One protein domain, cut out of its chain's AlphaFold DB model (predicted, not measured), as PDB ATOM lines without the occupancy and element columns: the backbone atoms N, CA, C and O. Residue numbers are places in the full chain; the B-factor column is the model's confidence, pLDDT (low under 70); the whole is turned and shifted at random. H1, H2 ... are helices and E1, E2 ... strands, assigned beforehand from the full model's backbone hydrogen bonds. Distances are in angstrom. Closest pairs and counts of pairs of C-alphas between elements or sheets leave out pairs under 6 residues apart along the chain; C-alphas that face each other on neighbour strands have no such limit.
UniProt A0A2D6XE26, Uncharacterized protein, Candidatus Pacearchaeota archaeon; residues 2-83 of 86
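Overview. This is residues 2 to 83 of the 86 residues of an uncharacterized protein of Candidatus Pacearchaeota archaeon (UniProt A0A2D6XE26). A long helix, H2, runs over one face of a small sheet, and residues 76 to 83 stick out; short H1 grazes the sheet. The printed part has 82 residues, ordered H1, E1, E2, E3, H2, mixed helices and strands. The antiparallel sheet E1 - E2 - E3 is a meander, each strand the neighbour of the one before. The whole is loose, radius of gyration of the C-alphas 14.7 A, spanning 40 by 37 by 19 A.

Arrangement. H1, residues 2 to 8, only grazes the sheet. E1, residues 18 to 20, and E2, residues 25 to 32, form a hairpin, N 18 and O 27 3.0 A apart. E2 and E3, residues 50 to 55, form another, N 28 and O 53 2.9 A apart. H2, residues 58 to 82, is on the sheet, height over the sheet 13.6 A; the closest C-alphas of E3 and H2, Phe 55 and Ala 61, are 5.7 A apart. O i to N i+4 pairs are within hydrogen-bond range throughout H1, 20 of 21 in H2.

Along the chain. H1 begins at C-alpha 2 (22.297, 0.327, 21.953). E2 spans 20.5 A; H2, 37.0 A, ends at C-alpha 82 (22.323, 10.338, -2.215).

Size, cuts and confidence. The printed part has no cut. The link E2 to E3 is long. Residues 34 to 48 and 76 to 83 have pLDDT under 70.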
ATOM      1  N   MET A   2      22.143  -0.086  23.353       79.69
ATOM      2  CA  MET A   2      22.297   0.327  21.953       79.69
ATOM      3  C   MET A   2      23.712   0.722  21.562       79.69
ATOM      4  O   MET A   2      24.183   0.234  20.548       79.69
ATOM      5  N   ASP A   3      24.441   1.443  22.416       80.12
ATOM      6  CA  ASP A   3      25.837   1.802  22.128       80.12
ATOM      7  C   ASP A   3      26.732   0.569  21.899       80.12
ATOM      8  O   ASP A   3      27.688   0.613  21.130       80.12
ATOM      9  N   TYR A   4      26.420  -0.552  22.564       81.62
ATOM     10  CA  TYR A   4      27.130  -1.816  22.364       81.62
ATOM     11  C   TYR A   4      26.767  -2.450  21.020       81.62
ATOM     12  O   TYR A   4      27.658  -2.919  20.317       81.62
ATOM     13  N   ILE A   5      25.478  -2.438  20.670       83.88
ATOM     14  CA  ILE A   5      24.966  -2.965  19.400       83.88
ATOM     15  C   ILE A   5      25.547  -2.158  18.234       83.88
ATOM     16  O   ILE A   5      26.077  -2.742  17.306       83.88
ATOM     17  N   GLU A   6      25.549  -0.830  18.295       80.88
ATOM     18  CA  GLU A   6      26.102   0.013  17.224       80.88
ATOM     19  C   GLU A   6      27.617  -0.167  17.034       80.88
ATOM     20  O   GLU A   6      28.133  -0.019  15.924       80.88
ATOM     21  N   ALA A   7      28.342  -0.477  18.111       80.44
ATOM     22  CA  ALA A   7      29.788  -0.661  18.066       80.44
ATOM     23  C   ALA A   7      30.211  -2.076  17.637       80.44
ATOM     24  O   ALA A   7      31.249  -2.218  16.993       80.44
ATOM     25  N   ASN A   8      29.435  -3.103  18.000       79.56
ATOM     26  CA  ASN A   8      29.849  -4.506  17.881       79.56
ATOM     27  C   ASN A   8      28.897  -5.367  17.048       79.56
ATOM     28  O   ASN A   8      29.248  -6.495  16.739       79.56
ATOM     29  N   CYS A   9      27.720  -4.884  16.653       84.44
ATOM     30  CA  CYS A   9      26.715  -5.674  15.944       84.44
ATOM     31  C   CYS A   9      26.358  -5.050  14.590       84.44
ATOM     32  O   CYS A   9      26.295  -3.833  14.435       84.44
ATOM     33  N   GLU A  10      26.115  -5.891  13.591       83.25
ATOM     34  CA  GLU A  10      25.508  -5.482  12.328       83.25
ATOM     35  C   GLU A  10      23.983  -5.388  12.479       83.25
ATOM     36  O   GLU A  10      23.350  -6.200  13.162       83.25
ATOM     37  N   LEU A  11      23.397  -4.381  11.829       85.06
ATOM     38  CA  LEU A  11      21.953  -4.188  11.745       85.06
ATOM     39  C   LEU A  11      21.446  -4.609  10.354       85.06
ATOM     40  O   LEU A  11      22.132  -4.345   9.362       85.06
ATOM     41  N   PRO A  12      20.244  -5.203  10.248       86.56
ATOM     42  CA  PRO A  12      19.258  -5.413  11.311       86.56
ATOM     43  C   PRO A  12      19.558  -6.659  12.175       86.56
ATOM     44  O   PRO A  12      20.403  -7.472  11.802       86.56
ATOM     45  N   PRO A  13      18.852  -6.839  13.313       87.44
ATOM     46  CA  PRO A  13      18.895  -8.090  14.070       87.44
ATOM     47  C   PRO A  13      18.544  -9.291  13.178       87.44
ATOM     48  O   PRO A  13      17.719  -9.171  12.268       87.44
ATOM     49  N   LEU A  14      19.137 -10.452  13.464       87.25
ATOM     50  CA  LEU A  14      18.965 -11.667  12.659       87.25
ATOM     51  C   LEU A  14      17.553 -12.252  12.779       87.25
ATOM     52  O   LEU A  14      17.011 -12.764  11.800       87.25
ATOM     53  N   ASP A  15      16.960 -12.168  13.970       88.00
ATOM     54  CA  ASP A  15      15.607 -12.651  14.244       88.00
ATOM     55  C   ASP A  15      14.898 -11.740  15.259       88.00
ATOM     56  O   ASP A  15      15.488 -10.826  15.841       88.00
ATOM     57  N   ARG A  16      13.602 -11.975  15.456       89.69
ATOM     58  CA  ARG A  16      12.796 -11.344  16.501       89.69
ATOM     59  C   ARG A  16      13.187 -11.876  17.883       89.69
ATOM     60  O   ARG A  16      13.690 -12.994  17.983       89.69
ATOM     61  N   PRO A  17      12.877 -11.127  18.959       92.25
ATOM     62  CA  PRO A  17      13.064 -11.614  20.318       92.25
ATOM     63  C   PRO A  17      12.383 -12.967  20.545       92.25
ATOM     64  O   PRO A  17      11.179 -13.106  20.304       92.25
ATOM     65  N   SER A  18      13.137 -13.938  21.051       93.62
ATOM     66  CA  SER A  18      12.634 -15.265  21.406       93.62
ATOM     67  C   SER A  18      12.859 -15.533  22.883       93.62
ATOM     68  O   SER A  18      13.943 -15.297  23.399       93.62
ATOM     69  N   TYR A  19      11.853 -16.059  23.571       93.44
ATOM     70  CA  TYR A  19      12.013 -16.453  24.966       93.44
ATOM     71  C   TYR A  19      12.815 -17.756  25.072       93.44
ATOM     72  O   TYR A  19      12.520 -18.730  24.376       93.44
ATOM     73  N   CYS A  20      13.816 -17.759  25.945       92.06
ATOM     74  CA  CYS A  20      14.691 -18.876  26.251       92.06
ATOM     75  C   CYS A  20      14.358 -19.416  27.646       92.06
ATOM     76  O   CYS A  20      14.638 -18.776  28.659       92.06
ATOM     77  N   GLU A  21      13.766 -20.611  27.699       92.00
ATOM     78  CA  GLU A  21      13.335 -21.243  28.955       92.00
ATOM     79  C   GLU A  21      14.512 -21.656  29.856       92.00
ATOM     80  O   GLU A  21      14.353 -21.734  31.072       92.00
ATOM     81  N   GLU A  22      15.691 -21.924  29.285       92.00
ATOM     82  CA  GLU A  22      16.878 -22.324  30.058       92.00
ATOM     83  C   GLU A  22      17.476 -21.154  30.847       92.00
ATOM     84  O   GLU A  22      17.945 -21.343  31.971       92.00
ATOM     85  N   SER A  23      17.431 -19.957  30.264       88.19
ATOM     86  CA  SER A  23      17.977 -18.733  30.860       88.19
ATOM     87  C   SER A  23      16.913 -17.859  31.529       88.19
ATOM     88  O   SER A  23      17.279 -16.919  32.225       88.19
ATOM     89  N   ASP A  24      15.622 -18.159  31.337       92.38
ATOM     90  CA  ASP A  24      14.478 -17.325  31.752       92.38
ATOM     91  C   ASP A  24      14.563 -15.885  31.205       92.38
ATOM     92  O   ASP A  24      14.232 -14.909  31.876       92.38
ATOM     93  N   GLN A  25      15.050 -15.746  29.969       93.81
ATOM     94  CA  GLN A  25      15.332 -14.458  29.330       93.81
ATOM     95  C   GLN A  25      14.831 -14.422  27.887       93.81
ATOM     96  O   GLN A  25      14.558 -15.446  27.268       93.81
ATOM     97  N   TRP A  26      14.676 -13.217  27.350       94.00
ATOM     98  CA  TRP A  26      14.362 -12.967  25.950       94.00
ATOM     99  C   TRP A  26      15.644 -12.721  25.174       94.00
ATOM    100  O   TRP A  26      16.316 -11.721  25.393       94.00
ATOM    101  N   ASP A  27      15.948 -13.613  24.248       93.00
ATOM    102  CA  ASP A  27      17.159 -13.590  23.449       93.00
ATOM    103  C   ASP A  27      16.929 -12.846  22.136       93.00
ATOM    104  O   ASP A  27      15.932 -13.060  21.435       93.00
ATOM    105  N   LEU A  28      17.889 -11.993  21.785       92.38
ATOM    106  CA  LEU A  28      17.951 -11.312  20.504       92.38
ATOM    107  C   LEU A  28      19.315 -11.535  19.853       92.38
ATOM    108  O   LEU A  28      20.355 -11.239  20.440       92.38
ATOM    109  N   TRP A  29      19.294 -12.038  18.623       90.25
ATOM    110  CA  TRP A  29      20.491 -12.454  17.902       90.25
ATOM    111  C   TRP A  29      20.937 -11.406  16.887       90.25
ATOM    112  O   TRP A  29      20.131 -10.878  16.117       90.25
ATOM    113  N   PHE A  30      22.239 -11.149  16.857       88.81
ATOM    114  CA  PHE A  30      22.895 -10.209  15.957       88.81
ATOM    115  C   PHE A  30      24.109 -10.859  15.299       88.81
ATOM    116  O   PHE A  30      24.753 -11.718  15.898       88.81
ATOM    117  N   ALA A  31      24.448 -10.423  14.089       85.81
ATOM    118  CA  ALA A  31      25.763 -10.698  13.518       85.81
ATOM    119  C   ALA A  31      26.784  -9.719  14.117       85.81
ATOM    120  O   ALA A  31      26.471  -8.543  14.296       85.81
ATOM    121  N   GLU A  32      27.985 -10.182  14.450       81.31
ATOM    122  CA  GLU A  32      29.037  -9.323  14.994       81.31
ATOM    123  C   GLU A  32      29.708  -8.489  13.888       81.31
ATOM    124  O   GLU A  32      30.129  -9.001  12.847       81.31
ATOM    125  N   THR A  33      29.865  -7.186  14.125       71.38
ATOM    126  CA  THR A  33      30.607  -6.293  13.234       71.38
ATOM    127  C   THR A  33      32.095  -6.636  13.296       71.38
ATOM    128  O   THR A  33      32.809  -6.302  14.238       71.38
ATOM    129  N   SER A  34      32.602  -7.239  12.224       61.00
ATOM    130  CA  SER A  34      34.010  -7.630  12.069       61.00
ATOM    131  C   SER A  34      34.946  -6.445  11.751       61.00
ATOM    132  O   SER A  34      35.835  -6.570  10.910       61.00
ATOM    133  N   LYS A  35      34.759  -5.260  12.357       54.62
ATOM    134  CA  LYS A  35      35.569  -4.071  12.003       54.62
ATOM    135  C   LYS A  35      37.033  -4.155  12.448       54.62
ATOM    136  O   LYS A  35      37.871  -3.537  11.799       54.62
ATOM    137  N   ASP A  36      37.351  -4.952  13.467       52.22
ATOM    138  CA  ASP A  36      38.718  -5.073  14.007       52.22
ATOM    139  C   ASP A  36      39.338  -6.477  13.887       52.22
ATOM    140  O   ASP A  36      40.538  -6.653  14.125       52.22
ATOM    141  N   ASN A  37      38.584  -7.489  13.447       49.44
ATOM    142  CA  ASN A  37      39.110  -8.846  13.314       49.44
ATOM    143  C   ASN A  37      39.852  -9.020  11.985       49.44
ATOM    144  O   ASN A  37      39.340  -9.566  11.019       49.44
ATOM    145  N   CYS A  38      41.087  -8.511  11.971       49.34
ATOM    146  CA  CYS A  38      42.240  -8.948  11.183       49.34
ATOM    147  C   CYS A  38      41.947  -9.471   9.753       49.34
ATOM    148  O   CYS A  38      41.411 -10.565   9.594       49.34
ATOM    149  N   PRO A  39      42.447  -8.829   8.678       53.53
ATOM    150  CA  PRO A  39      42.191  -9.263   7.293       53.53
ATOM    151  C   PRO A  39      42.648 -10.700   6.960       53.53
ATOM    152  O   PRO A  39      42.245 -11.264   5.948       53.53
ATOM    153  N   TRP A  40      43.484 -11.307   7.805       52.12
ATOM    154  CA  TRP A  40      43.937 -12.701   7.717       52.12
ATOM    155  C   TRP A  40      43.136 -13.680   8.597       52.12
ATOM    156  O   TRP A  40      43.258 -14.888   8.418       52.12
ATOM    157  N   ALA A  41      42.301 -13.188   9.514       49.84
ATOM    158  CA  ALA A  41      41.334 -13.990  10.263       49.84
ATOM    159  C   ALA A  41      40.109 -14.345   9.405       49.84
ATOM    160  O   ALA A  41      39.533 -15.409   9.593       49.84
ATOM    161  N   TYR A  42      39.801 -13.543   8.379       45.56
ATOM    162  CA  TYR A  42      38.706 -13.779   7.427       45.56
ATOM    163  C   TYR A  42      38.789 -15.137   6.695       45.56
ATOM    164  O   TYR A  42      37.780 -15.670   6.245       45.56
ATOM    165  N   SER A  43      39.987 -15.730   6.562       47.16
ATOM    166  CA  SER A  43      40.150 -17.066   5.961       47.16
ATOM    167  C   SER A  43      40.102 -18.221   6.966       47.16
ATOM    168  O   SER A  43      40.053 -19.374   6.545       47.16
ATOM    169  N   VAL A  44      40.181 -17.935   8.270       49.38
ATOM    170  CA  VAL A  44      40.181 -18.938   9.355       49.38
ATOM    171  C   VAL A  44      38.840 -18.951  10.094       49.38
ATOM    172  O   VAL A  44      38.399 -20.009  10.529       49.38
ATOM    173  N   ILE A  45      38.169 -17.803  10.170       51.41
ATOM    174  CA  ILE A  45      36.859 -17.606  10.783       51.41
ATOM    175  C   ILE A  45      35.865 -17.403   9.630       51.41
ATOM    176  O   ILE A  45      35.570 -16.285   9.228       51.41
ATOM    177  N   GLN A  46      35.429 -18.500   9.003       50.84
ATOM    178  CA  GLN A  46      34.393 -18.465   7.954       50.84
ATOM    179  C   GLN A  46      32.977 -18.257   8.518       50.84
ATOM    180  O   GLN A  46      32.013 -18.191   7.758       50.84
ATOM    181  N   GLU A  47      32.846 -18.168   9.835       54.91
ATOM    182  CA  GLU A  47      31.579 -18.051  10.537       54.91
ATOM    183  C   GLU A  47      31.517 -16.630  11.100       54.91
ATOM    184  O   GLU A  47      32.279 -16.302  12.003       54.91
ATOM    185  N   GLN A  48      30.667 -15.767  10.531       60.12
ATOM    186  CA  GLN A  48      30.289 -14.520  11.206       60.12
ATOM    187  C   GLN A  48      29.859 -14.896  12.626       60.12
ATOM    188  O   GLN A  48      28.908 -15.667  12.791       60.12
ATOM    189  N   GLU A  49      30.585 -14.414  13.636       71.75
ATOM    190  CA  GLU A  49      30.218 -14.688  15.019       71.75
ATOM    191  C   GLU A  49      28.838 -14.078  15.285       71.75
ATOM    192  O   GLU A  49      28.515 -12.970  14.848       71.75
ATOM    193  N   MET A  50      27.984 -14.857  15.943       80.75
ATOM    194  CA  MET A  50      26.644 -14.429  16.316       80.75
ATOM    195  C   MET A  50      26.661 -14.023  17.782       80.75
ATOM    196  O   MET A  50      27.052 -14.802  18.651       80.75
ATOM    197  N   VAL A  51      26.190 -12.814  18.056       85.75
ATOM    198  CA  VAL A  51      26.046 -12.283  19.408       85.75
ATOM    199  C   VAL A  51      24.597 -12.451  19.839       85.75
ATOM    200  O   VAL A  51      23.683 -11.970  19.170       85.75
ATOM    201  N   CYS A  52      24.388 -13.115  20.975       88.62
ATOM    202  CA  CYS A  52      23.093 -13.160  21.645       88.62
ATOM    203  C   CYS A  52      23.049 -12.120  22.762       88.62
ATOM    204  O   CYS A  52      23.938 -12.081  23.615       88.62
ATOM    205  N   LEU A  53      22.003 -11.299  22.770       89.62
ATOM    206  CA  LEU A  53      21.688 -10.387  23.859       89.62
ATOM    207  C   LEU A  53      20.424 -10.872  24.571       89.62
ATOM    208  O   LEU A  53      19.347 -10.869  23.977       89.62
ATOM    209  N   GLY A  54      20.575 -11.272  25.833       92.25
ATOM    210  CA  GLY A  54      19.469 -11.652  26.710       92.25
ATOM    211  C   GLY A  54      18.873 -10.442  27.431       92.25
ATOM    212  O   GLY A  54      19.603  -9.568  27.904       92.25
ATOM    213  N   PHE A  55      17.546 -10.407  27.529       92.56
ATOM    214  CA  PHE A  55      16.762  -9.376  28.206       92.56
ATOM    215  C   PHE A  55      15.827 -10.003  29.241       92.56
ATOM    216  O   PHE A  55      15.232 -11.050  28.997       92.56
ATOM    217  N   ASP A  56      15.624  -9.335  30.375       92.38
ATOM    218  CA  ASP A  56      14.790  -9.877  31.458       92.38
ATOM    219  C   ASP A  56      13.286  -9.796  31.148       92.38
ATOM    220  O   ASP A  56      12.475 -10.514  31.732       92.38
ATOM    221  N   THR A  57      12.879  -8.921  30.222       92.38
ATOM    222  CA  THR A  57      11.469  -8.744  29.859       92.38
ATOM    223  C   THR A  57      11.247  -8.723  28.353       92.38
ATOM    224  O   THR A  57      12.068  -8.235  27.574       92.38
ATOM    225  N   GLN A  58      10.072  -9.203  27.941       92.62
ATOM    226  CA  GLN A  58       9.646  -9.174  26.543       92.62
ATOM    227  C   GLN A  58       9.548  -7.743  26.000       92.62
ATOM    228  O   GLN A  58       9.789  -7.498  24.817       92.62
ATOM    229  N   GLU A  59       9.136  -6.804  26.852       93.44
ATOM    230  CA  GLU A  59       8.967  -5.398  26.492       93.44
ATOM    231  C   GLU A  59      10.314  -4.780  26.114       93.44
ATOM    232  O   GLU A  59      10.455  -4.275  25.004       93.44
ATOM    233  N   GLU A  60      11.330  -4.949  26.962       92.00
ATOM    234  CA  GLU A  60      12.677  -4.428  26.721       92.00
ATOM    235  C   GLU A  60      13.322  -5.021  25.457       92.00
ATOM    236  O   GLU A  60      13.928  -4.298  24.654       92.00
ATOM    237  N   ALA A  61      13.140  -6.326  25.227       92.38
ATOM    238  CA  ALA A  61      13.644  -6.993  24.030       92.38
ATOM    239  C   ALA A  61      12.976  -6.450  22.753       92.38
ATOM    240  O   ALA A  61      13.646  -6.181  21.753       92.38
ATOM    241  N   ASN A  62      11.657  -6.230  22.791       92.56
ATOM    242  CA  ASN A  62      10.914  -5.654  21.671       92.56
ATOM    243  C   ASN A  62      11.251  -4.180  21.434       92.56
ATOM    244  O   ASN A  62      11.380  -3.766  20.283       92.56
ATOM    245  N   GLU A  63      11.397  -3.374  22.485       93.62
ATOM    246  CA  GLU A  63      11.831  -1.981  22.358       93.62
ATOM    247  C   GLU A  63      13.212  -1.889  21.707       93.62
ATOM    248  O   GLU A  63      13.425  -1.063  20.815       93.62
ATOM    249  N   THR A  64      14.134  -2.764  22.112       91.19
ATOM    250  CA  THR A  64      15.477  -2.835  21.531       91.19
ATOM    251  C   THR A  64      15.426  -3.273  20.070       91.19
ATOM    252  O   THR A  64      16.010  -2.606  19.218       91.19
ATOM    253  N   PHE A  65      14.666  -4.324  19.748       92.12
ATOM    254  CA  PHE A  65      14.453  -4.772  18.369       92.12
ATOM    255  C   PHE A  65      13.880  -3.658  17.479       92.12
ATOM    256  O   PHE A  65      14.415  -3.379  16.408       92.12
ATOM    257  N   ASN A  66      12.824  -2.976  17.932       91.94
ATOM    258  CA  ASN A  66      12.165  -1.921  17.160       91.94
ATOM    259  C   ASN A  66      13.096  -0.738  16.891       91.94
ATOM    260  O   ASN A  66      13.140  -0.238  15.771       91.94
ATOM    261  N   LYS A  67      13.870  -0.313  17.894       90.88
ATOM    262  CA  LYS A  67      14.870   0.745  17.717       90.88
ATOM    263  C   LYS A  67      15.980   0.319  16.745       90.88
ATOM    264  O   LYS A  67      16.353   1.113  15.893       90.88
ATOM    265  N   CYS A  68      16.458  -0.929  16.810       89.62
ATOM    266  CA  CYS A  68      17.442  -1.457  15.852       89.62
ATOM    267  C   CYS A  68      16.907  -1.425  14.412       89.62
ATOM    268  O   CYS A  68      17.608  -1.014  13.490       89.62
ATOM    269  N   MET A  69      15.650  -1.832  14.221       89.62
ATOM    270  CA  MET A  69      14.981  -1.775  12.921       89.62
ATOM    271  C   MET A  69      14.800  -0.333  12.435       89.62
ATOM    272  O   MET A  69      15.008  -0.059  11.257       89.62
ATOM    273  N   GLU A  70      14.432   0.595  13.321       90.12
ATOM    274  CA  GLU A  70      14.301   2.016  12.984       90.12
ATOM    275  C   GLU A  70      15.637   2.610  12.506       90.12
ATOM    276  O   GLU A  70      15.670   3.274  11.472       90.12
ATOM    277  N   GLU A  71      16.741   2.326  13.201       87.31
ATOM    278  CA  GLU A  71      18.089   2.760  12.802       87.31
ATOM    279  C   GLU A  71      18.531   2.137  11.468       87.31
ATOM    280  O   GLU A  71      19.058   2.833  10.593       87.31
ATOM    281  N   TYR A  72      18.247   0.851  11.252       86.56
ATOM    282  CA  TYR A  72      18.495   0.196   9.967       86.56
ATOM    283  C   TYR A  72      17.731   0.876   8.817       86.56
ATOM    284  O   TYR A  72      18.310   1.198   7.781       86.56
ATOM    285  N   TYR A  73      16.443   1.182   9.002       83.50
ATOM    286  CA  TYR A  73      15.661   1.871   7.972       83.50
ATOM    287  C   TYR A  73      16.065   3.331   7.765       83.50
ATOM    288  O   TYR A  73      15.982   3.816   6.637       83.50
ATOM    289  N   LYS A  74      16.515   4.037   8.808       83.38
ATOM    290  CA  LYS A  74      17.086   5.384   8.657       83.38
ATOM    291  C   LYS A  74      18.334   5.340   7.783       83.38
ATOM    292  O   LYS A  74      18.426   6.098   6.828       83.38
ATOM    293  N   THR A  75      19.258   4.426   8.074       72.94
ATOM    294  CA  THR A  75      20.528   4.307   7.341       72.94
ATOM    295  C   THR A  75      20.357   3.804   5.902       72.94
ATOM    296  O   THR A  75      21.042   4.295   5.007       72.94
ATOM    297  N   GLU A  76      19.432   2.883   5.628       66.44
ATOM    298  CA  GLU A  76      19.112   2.445   4.254       66.44
ATOM    299  C   GLU A  76      18.292   3.488   3.473       66.44
ATOM    300  O   GLU A  76      18.490   3.678   2.270       66.44
ATOM    301  N   GLY A  77      17.387   4.203   4.149       56.81
ATOM    302  CA  GLY A  77      16.598   5.282   3.553       56.81
ATOM    303  C   GLY A  77      17.447   6.484   3.135       56.81
ATOM    304  O   GLY A  77      17.166   7.098   2.106       56.81
ATOM    305  N   ASP A  78      18.515   6.781   3.879       53.84
ATOM    306  CA  ASP A  78      19.454   7.865   3.567       53.84
ATOM    307  C   ASP A  78      20.316   7.544   2.332       53.84
ATOM    308  O   ASP A  78      20.438   8.373   1.429       53.84
ATOM    309  N   LYS A  79      20.791   6.293   2.194       51.81
ATOM    310  CA  LYS A  79      21.539   5.829   1.003       51.81
ATOM    311  C   LYS A  79      20.746   5.959  -0.301       51.81
ATOM    312  O   LYS A  79      21.331   6.149  -1.361       51.81
ATOM    313  N   THR A  80      19.417   5.874  -0.236       46.28
ATOM    314  CA  THR A  80      18.555   5.965  -1.429       46.28
ATOM    315  C   THR A  80      18.391   7.413  -1.927       46.28
ATOM    316  O   THR A  80      18.034   7.635  -3.085       46.28
ATOM    317  N   ASN A  81      18.667   8.413  -1.080       49.16
ATOM    318  CA  ASN A  81      18.557   9.829  -1.446       49.16
ATOM    319  C   ASN A  81      19.872  10.436  -1.965       49.16
ATOM    320  O   ASN A  81      19.810  11.428  -2.686       49.16
ATOM    321  N   GLU A  82      21.040   9.853  -1.671       48.91
ATOM    322  CA  GLU A  82      22.323  10.338  -2.215       48.91
ATOM    323  C   GLU A  82      22.569   9.938  -3.685       48.91
ATOM    324  O   GLU A  82      23.334  10.606  -4.376       48.91
ATOM    325  N   GLU A  83      21.891   8.915  -4.223       45.22
ATOM    326  CA  GLU A  83      22.052   8.507  -5.635       45.22
ATOM    327  C   GLU A  83      21.225   9.333  -6.647       45.22
ATOM    328  O   GLU A  83      21.296   9.071  -7.847       45.22
TER     329      GLU A  83